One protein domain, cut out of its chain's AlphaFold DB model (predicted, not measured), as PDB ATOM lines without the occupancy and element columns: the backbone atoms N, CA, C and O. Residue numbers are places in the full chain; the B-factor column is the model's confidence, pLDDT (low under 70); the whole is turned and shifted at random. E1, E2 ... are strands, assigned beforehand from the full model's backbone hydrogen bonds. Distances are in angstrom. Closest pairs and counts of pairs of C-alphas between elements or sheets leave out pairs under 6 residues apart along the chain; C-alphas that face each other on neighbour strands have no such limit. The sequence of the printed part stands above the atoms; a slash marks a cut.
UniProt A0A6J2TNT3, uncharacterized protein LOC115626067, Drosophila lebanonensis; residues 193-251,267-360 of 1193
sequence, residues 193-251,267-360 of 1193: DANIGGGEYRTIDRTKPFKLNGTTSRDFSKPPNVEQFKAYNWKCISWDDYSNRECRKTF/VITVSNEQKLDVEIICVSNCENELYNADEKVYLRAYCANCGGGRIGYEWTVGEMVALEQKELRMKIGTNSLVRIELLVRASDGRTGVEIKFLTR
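What this domain is: This is residues 193 to 251 and 267 to 360 of the 1193 residues of the protein "uncharacterized protein LOC115626067" of Drosophila lebanonensis (UniProt A0A6J2TNT3). What shape? It is a sandwich with little regular structure: antiparallel sheets E6 E5 E8 E9 and E3 E4 E7 face to face, E1 and E2 beside them, residues 206 to 251 looping outside. What make-up? The printed part has 153 residues, 61 in nine strands: all strand, compact, radius of gyration of the C-alphas 16.9 A, spans 48 by 41 by 32 A.

How they stand to each other: Which first? E1, residues 201 to 205, is parallel to E2, residues 267 to 271; N 202 and O 267 are 2.9 A apart. And the sheets? The closest C-alphas of E3, residues 278 to 284, and E9, residues 351 to 360, are 278 and 352, 5.8 A apart.

Where its parts are: Which others? E4 is residues 296 to 303, E5 311 to 317, E6 320 to 323, E7 327 to 332, E8 338 to 346. Which anchors? E1 begins at (24.009, -7.644, -25.356); E9 ends at (30.071, -28.322, -32.069).

The domain as a whole: Any cut? Residues 252 to 266 are not printed; C-alphas 251 and 267 are 18.9 A apart. Low confidence? Residues 245 to 251, among others, have pLDDT under 70.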
ATOM      1  N   ASP A 193      26.029 -14.748 -42.677       76.88
ATOM      2  CA  ASP A 193      26.205 -14.424 -41.259       76.88
ATOM      3  C   ASP A 193      25.590 -13.052 -40.990       76.88
ATOM      4  O   ASP A 193      26.034 -12.021 -41.518       76.88
ATOM      5  N   ALA A 194      24.525 -13.045 -40.201       79.62
ATOM      6  CA  ALA A 194      23.900 -11.839 -39.708       79.62
ATOM      7  C   ALA A 194      24.634 -11.400 -38.441       79.62
ATOM      8  O   ALA A 194      24.717 -12.126 -37.460       79.62
ATOM      9  N   ASN A 195      25.116 -10.159 -38.420       77.62
ATOM     10  CA  ASN A 195      25.783  -9.600 -37.251       77.62
ATOM     11  C   ASN A 195      25.278  -8.182 -36.971       77.62
ATOM     12  O   ASN A 195      25.207  -7.327 -37.861       77.62
ATOM     13  N   ILE A 196      24.949  -7.920 -35.704       78.38
ATOM     14  CA  ILE A 196      24.590  -6.598 -35.199       78.38
ATOM     15  C   ILE A 196      25.757  -6.073 -34.364       78.38
ATOM     16  O   ILE A 196      25.990  -6.502 -33.237       78.38
ATOM     17  N   GLY A 197      26.456  -5.070 -34.891       71.88
ATOM     18  CA  GLY A 197      27.585  -4.446 -34.211       71.88
ATOM     19  C   GLY A 197      27.240  -3.924 -32.808       71.88
ATOM     20  O   GLY A 197      26.166  -3.356 -32.565       71.88
ATOM     21  N   GLY A 198      28.196  -4.080 -31.892       65.69
ATOM     22  CA  GLY A 198      28.014  -3.823 -30.460       65.69
ATOM     23  C   GLY A 198      27.467  -5.022 -29.683       65.69
ATOM     24  O   GLY A 198      27.099  -4.843 -28.522       65.69
ATOM     25  N   GLY A 199      27.410  -6.186 -30.340       65.25
ATOM     26  CA  GLY A 199      27.280  -7.488 -29.711       65.25
ATOM     27  C   GLY A 199      25.862  -7.954 -29.434       65.25
ATOM     28  O   GLY A 199      24.911  -7.226 -29.690       65.25
ATOM     29  N   GLU A 200      25.671  -9.158 -28.904       69.75
ATOM     30  CA  GLU A 200      24.313  -9.665 -28.634       69.75
ATOM     31  C   GLU A 200      23.663  -8.947 -27.434       69.75
ATOM     32  O   GLU A 200      22.441  -8.828 -27.338       69.75
ATOM     33  N   TYR A 201      24.474  -8.384 -26.529       71.62
ATOM     34  CA  TYR A 201      24.009  -7.644 -25.356       71.62
ATOM     35  C   TYR A 201      24.718  -6.304 -25.255       71.62
ATOM     36  O   TYR A 201      25.904  -6.227 -24.955       71.62
ATOM     37  N   ARG A 202      23.968  -5.212 -25.407       73.56
ATOM     38  CA  ARG A 202      24.543  -3.866 -25.371       73.56
ATOM     39  C   ARG A 202      23.908  -3.022 -24.290       73.56
ATOM     40  O   ARG A 202      22.692  -2.878 -24.229       73.56
ATOM     41  N   THR A 203      24.733  -2.383 -23.464       74.00
ATOM     42  CA  THR A 203      24.253  -1.328 -22.567       74.00
ATOM     43  C   THR A 203      24.575   0.039 -23.154       74.00
ATOM     44  O   THR A 203      25.736   0.345 -23.414       74.00
ATOM     45  N   ILE A 204      23.555   0.869 -23.356       75.06
ATOM     46  CA  ILE A 204      23.691   2.183 -23.994       75.06
ATOM     47  C   ILE A 204      23.362   3.320 -23.032       75.06
ATOM     48  O   ILE A 204      22.532   3.180 -22.136       75.06
ATOM     49  N   ASP A 205      24.006   4.466 -23.240       72.75
ATOM     50  CA  ASP A 205      23.759   5.690 -22.479       72.75
ATOM     51  C   ASP A 205      22.422   6.311 -22.905       72.75
ATOM     52  O   ASP A 205      22.236   6.678 -24.067       72.75
ATOM     53  N   ARG A 206      21.504   6.483 -21.950       74.94
ATOM     54  CA  ARG A 206      20.183   7.092 -22.156       74.94
ATOM     55  C   ARG A 206      20.243   8.468 -22.825       74.94
ATOM     56  O   ARG A 206      19.287   8.880 -23.477       74.94
ATOM     57  N   THR A 207      21.322   9.211 -22.606       70.19
ATOM     58  CA  THR A 207      21.453  10.610 -23.030       70.19
ATOM     59  C   THR A 207      22.041  10.774 -24.427       70.19
ATOM     60  O   THR A 207      22.076  11.895 -24.940       70.19
ATOM     61  N   LYS A 208      22.490   9.686 -25.066       71.06
ATOM     62  CA  LYS A 208      23.162   9.733 -26.367       71.06
ATOM     63  C   LYS A 208      22.414   8.909 -27.414       71.06
ATOM     64  O   LYS A 208      21.907   7.835 -27.101       71.06
ATOM     65  N   PRO A 209      22.371   9.370 -28.677       71.12
ATOM     66  CA  PRO A 209      21.906   8.523 -29.762       71.12
ATOM     67  C   PRO A 209      22.875   7.348 -29.933       71.12
ATOM     68  O   PRO A 209      24.093   7.534 -29.926       71.12
ATOM     69  N   PHE A 210      22.332   6.150 -30.123       73.50
ATOM     70  CA  PHE A 210      23.097   4.977 -30.527       73.50
ATOM     71  C   PHE A 210      22.641   4.538 -31.921       73.50
ATOM     72  O   PHE A 210      21.530   4.846 -32.355       73.50
ATOM     73  N   LYS A 211      23.520   3.841 -32.639       76.12
ATOM     74  CA  LYS A 211      23.243   3.313 -33.973       76.12
ATOM     75  C   LYS A 211      23.364   1.793 -33.926       76.12
ATOM     76  O   LYS A 211      24.397   1.287 -33.483       76.12
ATOM     77  N   LEU A 212      22.321   1.104 -34.384       76.50
ATOM     78  CA  LEU A 212      22.387  -0.310 -34.750       76.50
ATOM     79  C   LEU A 212      23.156  -0.426 -36.059       76.50
ATOM     80  O   LEU A 212      22.854   0.288 -37.020       76.50
ATOM     81  N   ASN A 213      24.171  -1.282 -36.079       76.94
ATOM     82  CA  ASN A 213      25.035  -1.420 -37.234       76.94
ATOM     83  C   ASN A 213      25.052  -2.861 -37.737       76.94
ATOM     84  O   ASN A 213      25.817  -3.665 -37.232       76.94
ATOM     85  N   GLY A 214      24.236  -3.167 -38.745       78.69
ATOM     86  CA  GLY A 214      24.265  -4.475 -39.409       78.69
ATOM     87  C   GLY A 214      25.374  -4.625 -40.451       78.69
ATOM     88  O   GLY A 214      25.491  -5.680 -41.057       78.69
ATOM     89  N   THR A 215      26.183  -3.585 -40.708       79.44
ATOM     90  CA  THR A 215      27.148  -3.589 -41.827       79.44
ATOM     91  C   THR A 215      28.282  -4.598 -41.673       79.44
ATOM     92  O   THR A 215      29.029  -4.790 -42.626       79.44
ATOM     93  N   THR A 216      28.470  -5.164 -40.479       76.38
ATOM     94  CA  THR A 216      29.439  -6.237 -40.223       76.38
ATOM     95  C   THR A 216      28.916  -7.611 -40.629       76.38
ATOM     96  O   THR A 216      29.724  -8.528 -40.704       76.38
ATOM     97  N   SER A 217      27.620  -7.744 -40.938       82.44
ATOM     98  CA  SER A 217      27.052  -8.969 -41.514       82.44
ATOM     99  C   SER A 217      27.777  -9.330 -42.811       82.44
ATOM    100  O   SER A 217      28.144  -8.450 -43.604       82.44
ATOM    101  N   ARG A 218      27.954 -10.625 -43.054       82.50
ATOM    102  CA  ARG A 218      28.720 -11.163 -44.179       82.50
ATOM    103  C   ARG A 218      27.840 -12.054 -45.040       82.50
ATOM    104  O   ARG A 218      27.204 -12.974 -44.549       82.50
ATOM    105  N   ASP A 219      27.843 -11.800 -46.343       81.75
ATOM    106  CA  ASP A 219      27.480 -12.822 -47.319       81.75
ATOM    107  C   ASP A 219      28.803 -13.431 -47.765       81.75
ATOM    108  O   ASP A 219      29.547 -12.804 -48.528       81.75
ATOM    109  N   PHE A 220      29.148 -14.612 -47.249       77.81
ATOM    110  CA  PHE A 220      30.430 -15.224 -47.578       77.81
ATOM    111  C   PHE A 220      30.525 -15.583 -49.057       77.81
ATOM    112  O   PHE A 220      31.629 -15.785 -49.533       77.81
ATOM    113  N   SER A 221      29.429 -15.547 -49.825       78.56
ATOM    114  CA  SER A 221      29.475 -15.708 -51.280       78.56
ATOM    115  C   SER A 221      30.027 -14.479 -52.011       78.56
ATOM    116  O   SER A 221      30.169 -14.493 -53.237       78.56
ATOM    117  N   LYS A 222      30.323 -13.389 -51.290       81.88
ATOM    118  CA  LYS A 222      30.807 -12.122 -51.842       81.88
ATOM    119  C   LYS A 222      32.153 -11.698 -51.241       81.88
ATOM    120  O   LYS A 222      32.370 -11.812 -50.028       81.88
ATOM    121  N   PRO A 223      33.025 -11.052 -52.044       81.88
ATOM    122  CA  PRO A 223      34.262 -10.468 -51.543       81.88
ATOM    123  C   PRO A 223      34.019  -9.512 -50.369       81.88
ATOM    124  O   PRO A 223      33.015  -8.796 -50.353       81.88
ATOM    125  N   PRO A 224      34.947  -9.397 -49.405       79.06
ATOM    126  CA  PRO A 224      34.707  -8.576 -48.228       79.06
ATOM    127  C   PRO A 224      34.564  -7.079 -48.489       79.06
ATOM    128  O   PRO A 224      33.863  -6.380 -47.762       79.06
ATOM    129  N   ASN A 225      35.169  -6.609 -49.574       82.69
ATOM    130  CA  ASN A 225      35.225  -5.195 -49.927       82.69
ATOM    131  C   ASN A 225      34.045  -4.728 -50.795       82.69
ATOM    132  O   ASN A 225      34.010  -3.558 -51.176       82.69
ATOM    133  N   VAL A 226      33.105  -5.615 -51.142       85.12
ATOM    134  CA  VAL A 226      31.891  -5.239 -51.881       85.12
ATOM    135  C   VAL A 226      30.700  -5.076 -50.942       85.12
ATOM    136  O   VAL A 226      30.716  -5.527 -49.796       85.12
ATOM    137  N   GLU A 227      29.651  -4.415 -51.424       82.88
ATOM    138  CA  GLU A 227      28.388  -4.313 -50.694       82.88
ATOM    139  C   GLU A 227      27.807  -5.716 -50.453       82.88
ATOM    140  O   GLU A 227      27.494  -6.441 -51.399       82.88
ATOM    141  N   GLN A 228      27.696  -6.105 -49.180       84.62
ATOM    142  CA  GLN A 228      27.263  -7.450 -48.783       84.62
ATOM    143  C   GLN A 228      25.764  -7.643 -49.015       84.62
ATOM    144  O   GLN A 228      25.345  -8.546 -49.742       84.62
ATOM    145  N   PHE A 229      24.957  -6.727 -48.483       81.94
ATOM    146  CA  PHE A 229      23.500  -6.759 -48.565       81.94
ATOM    147  C   PHE A 229      22.976  -5.392 -48.997       81.94
ATOM    148  O   PHE A 229      23.416  -4.367 -48.478       81.94
ATOM    149  N   LYS A 230      22.005  -5.381 -49.919       75.25
ATOM    150  CA  LYS A 230      21.346  -4.150 -50.396       75.25
ATOM    151  C   LYS A 230      20.355  -3.578 -49.379       75.25
ATOM    152  O   LYS A 230      20.067  -2.383 -49.390       75.25
ATOM    153  N   ALA A 231      19.786  -4.437 -48.538       73.06
ATOM    154  CA  ALA A 231      18.832  -4.082 -47.498       73.06
ATOM    155  C   ALA A 231      18.962  -5.063 -46.327       73.06
ATOM    156  O   ALA A 231      19.302  -6.224 -46.534       73.06
ATOM    157  N   TYR A 232      18.677  -4.582 -45.118       76.12
ATOM    158  CA  TYR A 232      18.629  -5.381 -43.894       76.12
ATOM    159  C   TYR A 232      17.213  -5.297 -43.326       76.12
ATOM    160  O   TYR A 232      16.676  -4.190 -43.184       76.12
ATOM    161  N   ASN A 233      16.624  -6.439 -42.982       75.56
ATOM    162  CA  ASN A 233      15.306  -6.511 -42.360       75.56
ATOM    163  C   ASN A 233      15.459  -6.454 -40.832       75.56
ATOM    164  O   ASN A 233      16.156  -7.273 -40.246       75.56
ATOM    165  N   TRP A 234      14.811  -5.487 -40.177       75.69
ATOM    166  CA  TRP A 234      14.916  -5.287 -38.724       75.69
ATOM    167  C   TRP A 234      13.560  -5.426 -38.036       75.69
ATOM    168  O   TRP A 234      12.555  -4.878 -38.498       75.69
ATOM    169  N   LYS A 235      13.549  -6.075 -36.869       77.31
ATOM    170  CA  LYS A 235      12.393  -6.169 -35.968       77.31
ATOM    171  C   LYS A 235      12.815  -5.738 -34.563       77.31
ATOM    172  O   LYS A 235      13.788  -6.259 -34.033       77.31
ATOM    173  N   CYS A 236      12.090  -4.796 -33.957       78.56
ATOM    174  CA  CYS A 236      12.329  -4.356 -32.576       78.56
ATOM    175  C   CYS A 236      11.136  -4.701 -31.676       78.56
ATOM    176  O   CYS A 236       9.985  -4.543 -32.084       78.56
ATOM    177  N   ILE A 237      11.409  -5.116 -30.436       79.06
ATOM    178  CA  ILE A 237      10.409  -5.335 -29.385       79.06
ATOM    179  C   ILE A 237      10.924  -4.682 -28.093       79.06
ATOM    180  O   ILE A 237      12.062  -4.920 -27.702       79.06
ATOM    181  N   SER A 238      10.097  -3.870 -27.425       80.69
ATOM    182  CA  SER A 238      10.379  -3.344 -26.077       80.69
ATOM    183  C   SER A 238       9.598  -4.158 -25.046       80.69
ATOM    184  O   SER A 238       8.390  -4.357 -25.197       80.69
ATOM    185  N   TRP A 239      10.295  -4.661 -24.024       76.44
ATOM    186  CA  TRP A 239       9.712  -5.498 -22.965       76.44
ATOM    187  C   TRP A 239       9.071  -4.690 -21.828       76.44
ATOM    188  O   TRP A 239       8.180  -5.190 -21.143       76.44
ATOM    189  N   ASP A 240       9.520  -3.453 -21.623       77.19
ATOM    190  CA  ASP A 240       9.112  -2.537 -20.554       77.19
ATOM    191  C   ASP A 240       8.082  -1.488 -21.010       77.19
ATOM    192  O   ASP A 240       7.243  -1.062 -20.216       77.19
ATOM    193  N   ASP A 241       8.087  -1.126 -22.297       75.56
ATOM    194  CA  ASP A 241       7.098  -0.256 -22.932       75.56
ATOM    195  C   ASP A 241       6.571  -0.880 -24.234       75.56
ATOM    196  O   ASP A 241       6.945  -0.514 -25.350       75.56
ATOM    197  N   TYR A 242       5.598  -1.785 -24.099       72.25
ATOM    198  CA  TYR A 242       4.875  -2.378 -25.232       72.25
ATOM    199  C   TYR A 242       4.195  -1.337 -26.153       72.25
ATOM    200  O   TYR A 242       3.743  -1.672 -27.251       72.25
ATOM    201  N   SER A 243       4.079  -0.070 -25.728       65.69
ATOM    202  CA  SER A 243       3.502   1.026 -26.511       65.69
ATOM    203  C   SER A 243       4.540   1.903 -27.224       65.69
ATOM    204  O   SER A 243       4.145   2.830 -27.945       65.69
ATOM    205  N   ASN A 244       5.831   1.583 -27.080       72.81
ATOM    206  CA  ASN A 244       6.941   2.349 -27.629       72.81
ATOM    207  C   ASN A 244       6.782   2.542 -29.146       72.81
ATOM    208  O   ASN A 244       6.745   1.593 -29.934       72.81
ATOM    209  N   ARG A 245       6.660   3.807 -29.564       66.75
ATOM    210  CA  ARG A 245       6.401   4.177 -30.963       66.75
ATOM    211  C   ARG A 245       7.605   3.945 -31.875       66.75
ATOM    212  O   ARG A 245       7.390   3.743 -33.068       66.75
ATOM    213  N   GLU A 246       8.822   3.934 -31.333       68.81
ATOM    214  CA  GLU A 246      10.054   3.717 -32.099       68.81
ATOM    215  C   GLU A 246      10.184   2.254 -32.558       68.81
ATOM    216  O   GLU A 246      10.625   1.999 -33.675       68.81
ATOM    217  N   CYS A 247       9.687   1.290 -31.768       69.25
ATOM    218  CA  CYS A 247       9.714  -0.144 -32.106       69.25
ATOM    219  C   CYS A 247       8.440  -0.662 -32.808       69.25
ATOM    220  O   CYS A 247       8.296  -1.860 -33.024       69.25
ATOM    221  N   ARG A 248       7.510   0.218 -33.218       58.38
ATOM    222  CA  ARG A 248       6.249  -0.162 -33.900       58.38
ATOM    223  C   ARG A 248       6.347  -0.355 -35.415       58.38
ATOM    224  O   ARG A 248       5.372  -0.799 -36.021       58.38
ATOM    225  N   LYS A 249       7.469  -0.012 -36.051       54.91
ATOM    226  CA  LYS A 249       7.677  -0.279 -37.482       54.91
ATOM    227  C   LYS A 249       8.148  -1.722 -37.665       54.91
ATOM    228  O   LYS A 249       9.339  -1.974 -37.773       54.91
ATOM    229  N   THR A 250       7.217  -2.670 -37.690       49.88
ATOM    230  CA  THR A 250       7.484  -3.984 -38.286       49.88
ATOM    231  C   THR A 250       7.551  -3.798 -39.796       49.88
ATOM    232  O   THR A 250       6.545  -3.464 -40.427       49.88
ATOM    233  N   PHE A 251       8.745  -3.944 -40.360       50.88
ATOM    234  CA  PHE A 251       8.920  -4.067 -41.803       50.88
ATOM    235  C   PHE A 251       8.339  -5.422 -42.250       50.88
ATOM    236  O   PHE A 251       8.307  -6.348 -41.435       50.88
ATOM    237  N   VAL A 267      19.989  -7.572 -27.511       79.62
ATOM    238  CA  VAL A 267      19.279  -7.083 -26.329       79.62
ATOM    239  C   VAL A 267      19.939  -5.796 -25.854       79.62
ATOM    240  O   VAL A 267      21.109  -5.768 -25.473       79.62
ATOM    241  N   ILE A 268      19.169  -4.710 -25.842       78.62
ATOM    242  CA  ILE A 268      19.669  -3.387 -25.471       78.62
ATOM    243  C   ILE A 268      19.159  -2.999 -24.090       78.62
ATOM    244  O   ILE A 268      17.960  -2.844 -23.875       78.62
ATOM    245  N   THR A 269      20.090  -2.765 -23.169       79.00
ATOM    246  CA  THR A 269      19.803  -2.219 -21.841       79.00
ATOM    247  C   THR A 269      20.133  -0.731 -21.814       79.00
ATOM    248  O   THR A 269      21.265  -0.323 -22.063       79.00
ATOM    249  N   VAL A 270      19.160   0.121 -21.502       78.94
ATOM    250  CA  VAL A 270      19.393   1.569 -21.404       78.94
ATOM    251  C   VAL A 270      19.848   1.917 -19.987       78.94
ATOM    252  O   VAL A 270      19.115   1.701 -19.025       78.94
ATOM    253  N   SER A 271      21.053   2.474 -19.849       77.81
ATOM    254  CA  SER A 271      21.657   2.880 -18.575       77.81
ATOM    255  C   SER A 271      21.963   4.379 -18.543       77.81
ATOM    256  O   SER A 271      22.083   5.036 -19.574       77.81
ATOM    257  N   ASN A 272      22.106   4.934 -17.340       75.88
ATOM    258  CA  ASN A 272      22.577   6.307 -17.140       75.88
ATOM    259  C   ASN A 272      24.121   6.399 -17.061       75.88
ATOM    260  O   ASN A 272      24.656   7.493 -16.911       75.88
ATOM    261  N   GLU A 273      24.838   5.269 -17.130       74.75
ATOM    262  CA  GLU A 273      26.305   5.186 -17.057       74.75
ATOM    263  C   GLU A 273      26.957   5.045 -18.445       74.75
ATOM    264  O   GLU A 273      26.413   4.387 -19.331       74.75
ATOM    265  N   GLN A 274      28.168   5.593 -18.624       74.75
ATOM    266  CA  GLN A 274      28.960   5.380 -19.844       74.75
ATOM    267  C   GLN A 274      29.615   3.988 -19.843       74.75
ATOM    268  O   GLN A 274      30.302   3.625 -18.889       74.75
ATOM    269  N   LYS A 275      29.447   3.228 -20.932       78.62
ATOM    270  CA  LYS A 275      29.975   1.862 -21.108       78.62
ATOM    271  C   LYS A 275      30.951   1.758 -22.292       78.62
ATOM    272  O   LYS A 275      31.007   2.653 -23.143       78.62
ATOM    273  N   LEU A 276      31.759   0.698 -22.308       79.81
ATOM    274  CA  LEU A 276      32.651   0.355 -23.422       79.81
ATOM    275  C   LEU A 276      31.896  -0.425 -24.504       79.81
ATOM    276  O   LEU A 276      30.975  -1.173 -24.196       79.81
ATOM    277  N   ASP A 277      32.311  -0.234 -25.752       77.75
ATOM    278  CA  ASP A 277      31.809  -0.922 -26.942       77.75
ATOM    279  C   ASP A 277      32.813  -2.014 -27.322       77.75
ATOM    280  O   ASP A 277      33.933  -1.703 -27.745       77.75
ATOM    281  N   VAL A 278      32.442  -3.265 -27.062       80.94
ATOM    282  CA  VAL A 278      33.316  -4.442 -27.067       80.94
ATOM    283  C   VAL A 278      32.730  -5.488 -28.006       80.94
ATOM    284  O   VAL A 278      31.519  -5.654 -28.056       80.94
ATOM    285  N   GLU A 279      33.594  -6.196 -28.726       81.62
ATOM    286  CA  GLU A 279      33.223  -7.255 -29.665       81.62
ATOM    287  C   GLU A 279      34.203  -8.434 -29.554       81.62
ATOM    288  O   GLU A 279      35.409  -8.241 -29.340       81.62
ATOM    289  N   ILE A 280      33.692  -9.658 -29.711       86.06
ATOM    290  CA  ILE A 280      34.486 -10.890 -29.794       86.06
ATOM    291  C   ILE A 280      34.709 -11.231 -31.273       86.06
ATOM    292  O   ILE A 280      33.808 -11.703 -31.961       86.06
ATOM    293  N   ILE A 281      35.936 -11.045 -31.759       82.94
ATOM    294  CA  ILE A 281      36.333 -11.398 -33.126       82.94
ATOM    295  C   ILE A 281      36.737 -12.873 -33.174       82.94
ATOM    296  O   ILE A 281      37.619 -13.297 -32.422       82.94
ATOM    297  N   CYS A 282      36.130 -13.640 -34.083       81.44
ATOM    298  CA  CYS A 282      36.611 -14.976 -34.429       81.44
ATOM    299  C   CYS A 282      37.896 -14.876 -35.261       81.44
ATOM    300  O   CYS A 282      37.934 -14.123 -36.232       81.44
ATOM    301  N   VAL A 283      38.948 -15.596 -34.862       79.75
ATOM    302  CA  VAL A 283      40.214 -15.653 -35.607       79.75
ATOM    303  C   VAL A 283      40.412 -17.009 -36.286       79.75
ATOM    304  O   VAL A 283      40.887 -17.023 -37.416       79.75
ATOM    305  N   SER A 284      40.061 -18.120 -35.630       78.56
ATOM    306  CA  SER A 284      40.074 -19.467 -36.229       78.56
ATOM    307  C   SER A 284      39.148 -20.427 -35.473       78.56
ATOM    308  O   SER A 284      38.980 -20.286 -34.256       78.56
ATOM    309  N   ASN A 285      38.595 -21.425 -36.179       82.62
ATOM    310  CA  ASN A 285      37.742 -22.491 -35.629       82.62
ATOM    311  C   ASN A 285      36.526 -21.973 -34.814       82.62
ATOM    312  O   ASN A 285      36.263 -22.417 -33.699       82.62
ATOM    313  N   CYS A 286      35.838 -20.947 -35.322       83.88
ATOM    314  CA  CYS A 286      34.644 -20.341 -34.704       83.88
ATOM    315  C   CYS A 286      33.739 -19.621 -35.721       83.88
ATOM    316  O   CYS A 286      32.971 -18.719 -35.352       83.88
ATOM    317  N   GLU A 287      33.905 -19.935 -37.006       76.81
ATOM    318  CA  GLU A 287      33.127 -19.331 -38.088       76.81
ATOM    319  C   GLU A 287      31.695 -19.870 -38.054       76.81
ATOM    320  O   GLU A 287      31.477 -21.034 -37.728       76.81
ATOM    321  N   ASN A 288      30.708 -19.011 -38.327       72.06
ATOM    322  CA  ASN A 288      29.273 -19.329 -38.225       72.06
ATOM    323  C   ASN A 288      28.857 -19.958 -36.888       72.06
ATOM    324  O   ASN A 288      27.990 -20.826 -36.840       72.06
ATOM    325  N   GLU A 289      29.524 -19.554 -35.803       79.00
ATOM    326  CA  GLU A 289      29.323 -20.113 -34.461       79.00
ATOM    327  C   GLU A 289      29.590 -21.622 -34.359       79.00
ATOM    328  O   GLU A 289      29.247 -22.248 -33.359       79.00
ATOM    329  N   LEU A 290      30.236 -22.215 -35.362       81.94
ATOM    330  CA  LEU A 290      30.609 -23.617 -35.391       81.94
ATOM    331  C   LEU A 290      32.071 -23.788 -34.988       81.94
ATOM    332  O   LEU A 290      32.922 -22.954 -35.296       81.94
ATOM    333  N   TYR A 291      32.370 -24.889 -34.305       87.56
ATOM    334  CA  TYR A 291      33.746 -25.290 -34.024       87.56
ATOM    335  C   TYR A 291      33.949 -26.793 -34.214       87.56
ATOM    336  O   TYR A 291      33.097 -27.607 -33.852       87.56
ATOM    337  N   ASN A 292      35.120 -27.163 -34.716       84.62
ATOM    338  CA  ASN A 292      35.654 -28.513 -34.685       84.62
ATOM    339  C   ASN A 292      36.272 -28.789 -33.300       84.62
ATOM    340  O   ASN A 292      37.133 -28.042 -32.824       84.62
ATOM    341  N   ALA A 293      35.824 -29.864 -32.646       81.12
ATOM    342  CA  ALA A 293      36.246 -30.239 -31.294       81.12
ATOM    343  C   ALA A 293      37.724 -30.669 -31.197       81.12
ATOM    344  O   ALA A 293      38.327 -30.578 -30.125       81.12
ATOM    345  N   ASP A 294      38.319 -31.117 -32.306       74.88
ATOM    346  CA  ASP A 294      39.716 -31.561 -32.338       74.88
ATOM    347  C   ASP A 294      40.716 -30.388 -32.410       74.88
ATOM    348  O   ASP A 294      41.914 -30.552 -32.140       74.88
ATOM    349  N   GLU A 295      40.221 -29.183 -32.697       75.62
ATOM    350  CA  GLU A 295      41.008 -27.972 -32.904       75.62
ATOM    351  C   GLU A 295      40.830 -26.930 -31.787       75.62
ATOM    352  O   GLU A 295      39.899 -26.962 -30.978       75.62
ATOM    353  N   LYS A 296      41.762 -25.968 -31.714       80.56
ATOM    354  CA  LYS A 296      41.645 -24.823 -30.802       80.56
ATOM    355  C   LYS A 296      40.799 -23.731 -31.449       80.56
ATOM    356  O   LYS A 296      41.153 -23.211 -32.499       80.56
ATOM    357  N   VAL A 297      39.750 -23.318 -30.762       85.44
ATOM    358  CA  VAL A 297      39.040 -22.067 -31.014       85.44
ATOM    359  C   VAL A 297      39.932 -20.886 -30.637       85.44
ATOM    360  O   VAL A 297      40.462 -20.844 -29.523       85.44
ATOM    361  N   TYR A 298      40.068 -19.904 -31.528       85.50
ATOM    362  CA  TYR A 298      40.828 -18.679 -31.281       85.50
ATOM    363  C   TYR A 298      39.939 -17.444 -31.438       85.50
ATOM    364  O   TYR A 298      39.451 -17.126 -32.522       85.50
ATOM    365  N   LEU A 299      39.768 -16.718 -30.335       87.81
ATOM    366  CA  LEU A 299      39.000 -15.483 -30.245       87.81
ATOM    367  C   LEU A 299      39.895 -14.304 -29.848       87.81
ATOM    368  O   LEU A 299      40.864 -14.444 -29.095       87.81
ATOM    369  N   ARG A 300      39.546 -13.110 -30.326       88.56
ATOM    370  CA  ARG A 300      40.233 -11.855 -30.004       88.56
ATOM    371  C   ARG A 300      39.236 -10.790 -29.568       88.56
ATOM    372  O   ARG A 300      38.252 -10.532 -30.248       88.56
ATOM    373  N   ALA A 301      39.549 -10.101 -28.479       89.19
ATOM    374  CA  ALA A 301      38.794  -8.951 -28.016       89.19
ATOM    375  C   ALA A 301      39.083  -7.718 -28.885       89.19
ATOM    376  O   ALA A 301      40.242  -7.306 -29.060       89.19
ATOM    377  N   TYR A 302      38.022  -7.083 -29.371       86.69
ATOM    378  CA  TYR A 302      38.052  -5.771 -30.001       86.69
ATOM    379  C   TYR A 302      37.264  -4.769 -29.163       86.69
ATOM    380  O   TYR A 302      36.243  -5.098 -28.572       86.69
ATOM    381  N   CYS A 303      37.766  -3.539 -29.079       84.75
ATOM    382  CA  CYS A 303      37.075  -2.463 -28.387       84.75
ATOM    383  C   CYS A 303      37.133  -1.186 -29.218       84.75
ATOM    384  O   CYS A 303      38.218  -0.645 -29.456       84.75
ATOM    385  N   ALA A 304      35.969  -0.684 -29.625       78.25
ATOM    386  CA  ALA A 304      35.866   0.446 -30.543       78.25
ATOM    387  C   ALA A 304      36.088   1.805 -29.853       78.25
ATOM    388  O   ALA A 304      36.578   2.747 -30.474       78.25
ATOM    389  N   ASN A 305      35.744   1.931 -28.563       79.38
ATOM    390  CA  ASN A 305      35.726   3.213 -27.837       79.38
ATOM    391  C   ASN A 305      36.560   3.223 -26.535       79.38
ATOM    392  O   ASN A 305      36.343   4.069 -25.654       79.38
ATOM    393  N   CYS A 306      37.521   2.307 -26.406       79.31
ATOM    394  CA  CYS A 306      38.371   2.206 -25.216       79.31
ATOM    395  C   CYS A 306      39.368   3.370 -25.051       79.31
ATOM    396  O   CYS A 306      39.891   3.577 -23.956       79.31
ATOM    397  N   GLY A 307      39.607   4.174 -26.095       72.88
ATOM    398  CA  GLY A 307      40.615   5.242 -26.065       72.88
ATOM    399  C   GLY A 307      42.045   4.698 -25.913       72.88
ATOM    400  O   GLY A 307      42.293   3.518 -26.131       72.88
ATOM    401  N   GLY A 308      43.001   5.561 -25.553       69.31
ATOM    402  CA  GLY A 308      44.420   5.192 -25.377       69.31
ATOM    403  C   GLY A 308      44.815   4.746 -23.959       69.31
ATOM    404  O   GLY A 308      46.004   4.712 -23.649       69.31
ATOM    405  N   GLY A 309      43.847   4.492 -23.072       73.19
ATOM    406  CA  GLY A 309      44.099   4.078 -21.685       73.19
ATOM    407  C   GLY A 309      44.579   2.627 -21.560       73.19
ATOM    408  O   GLY A 309      44.572   1.871 -22.530       73.19
ATOM    409  N   ARG A 310      44.976   2.208 -20.349       82.44
ATOM    410  CA  ARG A 310      45.221   0.780 -20.065       82.44
ATOM    411  C   ARG A 310      43.877   0.051 -19.982       82.44
ATOM    412  O   ARG A 310      42.985   0.498 -19.263       82.44
ATOM    413  N   ILE A 311      43.764  -1.057 -20.708       87.69
ATOM    414  CA  ILE A 311      42.551  -1.872 -20.818       87.69
ATOM    415  C   ILE A 311      42.836  -3.242 -20.200       87.69
ATOM    416  O   ILE A 311      43.812  -3.888 -20.581       87.69
ATOM    417  N   GLY A 312      42.003  -3.660 -19.251       89.06
ATOM    418  CA  GLY A 312      41.955  -5.026 -18.738       89.06
ATOM    419  C   GLY A 312      40.910  -5.842 -19.494       89.06
ATOM    420  O   GLY A 312      39.838  -5.323 -19.803       89.06
ATOM    421  N   TYR A 313      41.227  -7.101 -19.775       91.06
ATOM    422  CA  TYR A 313      40.348  -8.063 -20.438       91.06
ATOM    423  C   TYR A 313      40.164  -9.256 -19.508       91.06
ATOM    424  O   TYR A 313      41.123  -9.660 -18.859       91.06
ATOM    425  N   GLU A 314      38.962  -9.809 -19.450       91.00
ATOM    426  CA  GLU A 314      38.608 -10.941 -18.602       91.00
ATOM    427  C   GLU A 314      37.652 -11.843 -19.388       91.00
ATOM    428  O   GLU A 314      36.514 -11.468 -19.664       91.00
ATOM    429  N   TRP A 315      38.131 -13.014 -19.801       89.38
ATOM    430  CA  TRP A 315      37.331 -14.009 -20.507       89.38
ATOM    431  C   TRP A 315      36.707 -14.976 -19.522       89.38
ATOM    432  O   TRP A 315      37.401 -15.550 -18.685       89.38
ATOM    433  N   THR A 316      35.420 -15.226 -19.691       86.94
ATOM    434  CA  THR A 316      34.649 -16.219 -18.963       86.94
ATOM    435  C   THR A 316      34.179 -17.293 -19.937       86.94
ATOM    436  O   THR A 316      33.431 -17.006 -20.865       86.94
ATOM    437  N   VAL A 317      34.610 -18.540 -19.749       81.44
ATOM    438  CA  VAL A 317      34.161 -19.675 -20.575       81.44
ATOM    439  C   VAL A 317      33.166 -20.497 -19.759       81.44
ATOM    440  O   VAL A 317      33.477 -20.998 -18.674       81.44
ATOM    441  N   GLY A 318      31.928 -20.577 -20.240       70.69
ATOM    442  CA  GLY A 318      30.769 -20.991 -19.458       70.69
ATOM    443  C   GLY A 318      30.460 -19.978 -18.351       70.69
ATOM    444  O   GLY A 318      29.819 -18.962 -18.597       70.69
ATOM    445  N   GLU A 319      30.944 -20.264 -17.137       66.62
ATOM    446  CA  GLU A 319      30.772 -19.440 -15.926       66.62
ATOM    447  C   GLU A 319      32.066 -19.398 -15.079       66.62
ATOM    448  O   GLU A 319      32.045 -19.388 -13.844       66.62
ATOM    449  N   MET A 320      33.234 -19.493 -15.719       66.06
ATOM    450  CA  MET A 320      34.537 -19.392 -15.058       66.06
ATOM    451  C   MET A 320      35.414 -18.360 -15.750       66.06
ATOM    452  O   MET A 320      35.625 -18.480 -16.954       66.06
ATOM    453  N   VAL A 321      35.998 -17.434 -14.983       68.50
ATOM    454  CA  VAL A 321      37.072 -16.561 -15.474       68.50
ATOM    455  C   VAL A 321      38.268 -17.430 -15.861       68.50
ATOM    456  O   VAL A 321      38.950 -18.007 -15.012       68.50
ATOM    457  N   ALA A 322      38.489 -17.562 -17.162       68.44
ATOM    458  CA  ALA A 322      39.453 -18.477 -17.740       68.44
ATOM    459  C   ALA A 322      40.809 -17.790 -17.969       68.44
ATOM    460  O   ALA A 322      41.841 -18.318 -17.544       68.44
ATOM    461  N   LEU A 323      40.813 -16.591 -18.566       77.50
ATOM    462  CA  LEU A 323      42.021 -15.867 -18.985       77.50
ATOM    463  C   LEU A 323      41.840 -14.345 -18.898       77.50
ATOM    464  O   LEU A 323      40.779 -13.821 -19.225       77.50
ATOM    465  N   GLU A 324      42.902 -13.629 -18.524       81.69
ATOM    466  CA  GLU A 324      42.922 -12.160 -18.417       81.69
ATOM    467  C   GLU A 324      43.790 -11.521 -19.514       81.69
ATOM    468  O   GLU A 324      44.785 -10.840 -19.257       81.69
ATOM    469  N   GLN A 325      43.462 -11.802 -20.771       83.38
ATOM    470  CA  GLN A 325      44.241 -11.356 -21.926       83.38
ATOM    471  C   GLN A 325      43.349 -10.840 -23.042       83.38
ATOM    472  O   GLN A 325      42.152 -11.101 -23.080       83.38
ATOM    473  N   LYS A 326      43.937 -10.118 -23.997       85.12
ATOM    474  CA  LYS A 326      43.206  -9.650 -25.182       85.12
ATOM    475  C   LYS A 326      42.730 -10.806 -26.074       85.12
ATOM    476  O   LYS A 326      41.824 -10.630 -26.881       85.12
ATOM    477  N   GLU A 327      43.348 -11.969 -25.949       85.38
ATOM    478  CA  GLU A 327      43.138 -13.123 -26.812       85.38
ATOM    479  C   GLU A 327      42.750 -14.340 -25.972       85.38
ATOM    480  O   GLU A 327      43.210 -14.485 -24.842       85.38
ATOM    481  N   LEU A 328      41.884 -15.189 -26.521       86.56
ATOM    482  CA  LEU A 328      41.415 -16.422 -25.900       86.56
ATOM    483  C   LEU A 328      41.622 -17.566 -26.883       86.56
ATOM    484  O   LEU A 328      41.079 -17.553 -27.984       86.56
ATOM    485  N   ARG A 329      42.404 -18.562 -26.472       84.88
ATOM    486  CA  ARG A 329      42.624 -19.801 -27.220       84.88
ATOM    487  C   ARG A 329      42.102 -20.958 -26.385       84.88
ATOM    488  O   ARG A 329      42.514 -21.113 -25.236       84.88
ATOM    489  N   MET A 330      41.189 -21.756 -26.928       85.56
ATOM    490  CA  MET A 330      40.558 -22.832 -26.167       85.56
ATOM    491  C   MET A 330      40.262 -24.073 -27.000       85.56
ATOM    492  O   MET A 330      39.834 -23.963 -28.137       85.56
ATOM    493  N   LYS A 331      40.452 -25.260 -26.428       84.81
ATOM    494  CA  LYS A 331      39.877 -26.505 -26.932       84.81
ATOM    495  C   LYS A 331      38.528 -26.742 -26.278       84.81
ATOM    496  O   LYS A 331      38.369 -26.532 -25.075       84.81
ATOM    497  N   ILE A 332      37.569 -27.194 -27.063       84.62
ATOM    498  CA  ILE A 332      36.213 -27.428 -26.594       84.62
ATOM    499  C   ILE A 332      35.835 -28.848 -27.005       84.62
ATOM    500  O   ILE A 332      35.665 -29.117 -28.184       84.62
ATOM    501  N   GLY A 333      35.711 -29.765 -26.049       80.31
ATOM    502  CA  GLY A 333      35.287 -31.146 -26.312       80.31
ATOM    503  C   GLY A 333      33.811 -31.414 -25.993       80.31
ATOM    504  O   GLY A 333      33.349 -32.553 -26.068       80.31
ATOM    505  N   THR A 334      33.043 -30.375 -25.642       78.56
ATOM    506  CA  THR A 334      31.615 -30.501 -25.307       78.56
ATOM    507  C   THR A 334      30.743 -30.796 -26.528       78.56
ATOM    508  O   THR A 334      31.084 -30.414 -27.646       78.56
ATOM    509  N   ASN A 335      29.579 -31.406 -26.289       72.69
ATOM    510  CA  ASN A 335      28.516 -31.575 -27.291       72.69
ATOM    511  C   ASN A 335      27.353 -30.582 -27.089       72.69
ATOM    512  O   ASN A 335      26.308 -30.714 -27.724       72.69
ATOM    513  N   SER A 336      27.494 -29.647 -26.150       71.75
ATOM    514  CA  SER A 336      26.501 -28.638 -25.776       71.75
ATOM    515  C   SER A 336      26.848 -27.277 -26.381       71.75
ATOM    516  O   SER A 336      27.968 -27.031 -26.824       71.75
ATOM    517  N   LEU A 337      25.866 -26.374 -26.388       82.75
ATOM    518  CA  LEU A 337      26.079 -24.967 -26.719       82.75
ATOM    519  C   LEU A 337      27.029 -24.338 -25.690       82.75
ATOM    520  O   LEU A 337      26.712 -24.287 -24.499       82.75
ATOM    521  N   VAL A 338      28.173 -23.832 -26.141       84.88
ATOM    522  CA  VAL A 338      29.176 -23.207 -25.276       84.88
ATOM    523  C   VAL A 338      28.988 -21.703 -25.255       84.88
ATOM    524  O   VAL A 338      29.049 -21.045 -26.286       84.88
ATOM    525  N   ARG A 339      28.805 -21.147 -24.057       84.94
ATOM    526  CA  ARG A 339      28.717 -19.704 -23.815       84.94
ATOM    527  C   ARG A 339      30.092 -19.139 -23.473       84.94
ATOM    528  O   ARG A 339      30.715 -19.596 -22.517       84.94
ATOM    529  N   ILE A 340      30.546 -18.128 -24.198       88.69
ATOM    530  CA  ILE A 340      31.793 -17.402 -23.942       88.69
ATOM    531  C   ILE A 340      31.448 -15.949 -23.674       88.69
ATOM    532  O   ILE A 340      30.749 -15.325 -24.458       88.69
ATOM    533  N   GLU A 341      31.939 -15.401 -22.575       88.12
ATOM    534  CA  GLU A 341      31.712 -14.022 -22.170       88.12
ATOM    535  C   GLU A 341      33.052 -13.288 -22.059       88.12
ATOM    536  O   GLU A 341      34.040 -13.829 -21.570       88.12
ATOM    537  N   LEU A 342      33.099 -12.047 -22.521       90.00
ATOM    538  CA  LEU A 342      34.252 -11.162 -22.462       90.00
ATOM    539  C   LEU A 342      33.865  -9.918 -21.670       90.00
ATOM    540  O   LEU A 342      33.009  -9.154 -22.104       90.00
ATOM    541  N   LEU A 343      34.546  -9.667 -20.557       88.69
ATOM    542  CA  LEU A 343      34.457  -8.426 -19.800       88.69
ATOM    543  C   LEU A 343      35.709  -7.579 -20.043       88.69
ATOM    544  O   LEU A 343      36.841  -8.019 -19.856       88.69
ATOM    545  N   VAL A 344      35.508  -6.322 -20.422       89.69
ATOM    546  CA  VAL A 344      36.575  -5.344 -20.638       89.69
ATOM    547  C   VAL A 344      36.422  -4.206 -19.645       89.69
ATOM    548  O   VAL A 344      35.331  -3.658 -19.474       89.69
ATOM    549  N   ARG A 345      37.525  -3.825 -18.995       90.00
ATOM    550  CA  ARG A 345      37.583  -2.723 -18.027       90.00
ATOM    551  C   ARG A 345      38.614  -1.690 -18.479       90.00
ATOM    552  O   ARG A 345      39.781  -2.021 -18.680       90.00
ATOM    553  N   ALA A 346      38.206  -0.435 -18.624       88.12
ATOM    554  CA  ALA A 346      39.113   0.671 -18.919       88.12
ATOM    555  C   ALA A 346      39.582   1.353 -17.627       88.12
ATOM    556  O   ALA A 346      38.881   1.378 -16.617       88.12
ATOM    557  N   SER A 347      40.768   1.964 -17.669       84.81
ATOM    558  CA  SER A 347      41.345   2.694 -16.530       84.81
ATOM    559  C   SER A 347      40.508   3.884 -16.039       84.81
ATOM    560  O   SER A 347      40.736   4.372 -14.938       84.81
ATOM    561  N   ASP A 348      39.569   4.373 -16.851       82.75
ATOM    562  CA  ASP A 348      38.625   5.441 -16.494       82.75
ATOM    563  C   ASP A 348      37.366   4.927 -15.763       82.75
ATOM    564  O   ASP A 348      36.475   5.713 -15.446       82.75
ATOM    565  N   GLY A 349      37.297   3.621 -15.481       81.69
ATOM    566  CA  GLY A 349      36.198   2.973 -14.767       81.69
ATOM    567  C   GLY A 349      35.062   2.478 -15.663       81.69
ATOM    568  O   GLY A 349      34.150   1.820 -15.161       81.69
ATOM    569  N   ARG A 350      35.096   2.741 -16.978       84.44
ATOM    570  CA  ARG A 350      34.095   2.193 -17.906       84.44
ATOM    571  C   ARG A 350      34.293   0.690 -18.085       84.44
ATOM    572  O   ARG A 350      35.420   0.195 -18.136       84.44
ATOM    573  N   THR A 351      33.184  -0.024 -18.245       85.81
ATOM    574  CA  THR A 351      33.167  -1.465 -18.509       85.81
ATOM    575  C   THR A 351      32.317  -1.789 -19.730       85.81
ATOM    576  O   THR A 351      31.392  -1.041 -20.054       85.81
ATOM    577  N   GLY A 352      32.642  -2.873 -20.427       83.38
ATOM    578  CA  GLY A 352      31.852  -3.431 -21.526       83.38
ATOM    579  C   GLY A 352      31.871  -4.949 -21.442       83.38
ATOM    580  O   GLY A 352      32.876  -5.511 -21.013       83.38
ATOM    581  N   VAL A 353      30.757  -5.586 -21.787       83.38
ATOM    582  CA  VAL A 353      30.588  -7.041 -21.741       83.38
ATOM    583  C   VAL A 353      30.083  -7.494 -23.097       83.38
ATOM    584  O   VAL A 353      29.225  -6.817 -23.653       83.38
ATOM    585  N   GLU A 354      30.603  -8.611 -23.587       82.81
ATOM    586  CA  GLU A 354      30.125  -9.262 -24.801       82.81
ATOM    587  C   GLU A 354      29.993 -10.771 -24.603       82.81
ATOM    588  O   GLU A 354      30.787 -11.357 -23.868       82.81
ATOM    589  N   ILE A 355      28.998 -11.404 -25.230       83.06
ATOM    590  CA  ILE A 355      28.746 -12.849 -25.125       83.06
ATOM    591  C   ILE A 355      28.676 -13.452 -26.529       83.06
ATOM    592  O   ILE A 355      28.026 -12.898 -27.404       83.06
ATOM    593  N   LYS A 356      29.329 -14.598 -26.724       82.88
ATOM    594  CA  LYS A 356      29.303 -15.390 -27.953       82.88
ATOM    595  C   LYS A 356      28.945 -16.838 -27.639       82.88
ATOM    596  O   LYS A 356      29.443 -17.392 -26.655       82.88
ATOM    597  N   PHE A 357      28.121 -17.449 -28.479       83.69
ATOM    598  CA  PHE A 357      27.806 -18.869 -28.395       83.69
ATOM    599  C   PHE A 357      28.550 -19.649 -29.477       83.69
ATOM    600  O   PHE A 357      28.808 -19.127 -30.555       83.69
ATOM    601  N   LEU A 358      28.947 -20.879 -29.158       86.88
ATOM    602  CA  LEU A 358      29.595 -21.795 -30.089       86.88
ATOM    603  C   LEU A 358      28.951 -23.179 -30.000       86.88
ATOM    604  O   LEU A 358      28.695 -23.686 -28.907       86.88
ATOM    605  N   THR A 359      28.726 -23.802 -31.151       86.81
ATOM    606  CA  THR A 359      28.126 -25.127 -31.304       86.81
ATOM    607  C   THR A 359      29.113 -26.067 -31.984       86.81
ATOM    608  O   THR A 359      29.797 -25.697 -32.936       86.81
ATOM    609  N   ARG A 360      29.197 -27.302 -31.490       88.56
ATOM    610  CA  ARG A 360      30.071 -28.322 -32.069       88.56
ATOM    611  C   ARG A 360      29.624 -28.675 -33.488       88.56
ATOM    612  O   ARG A 360      28.452 -28.973 -33.709       88.56
TER     613      ARG A 360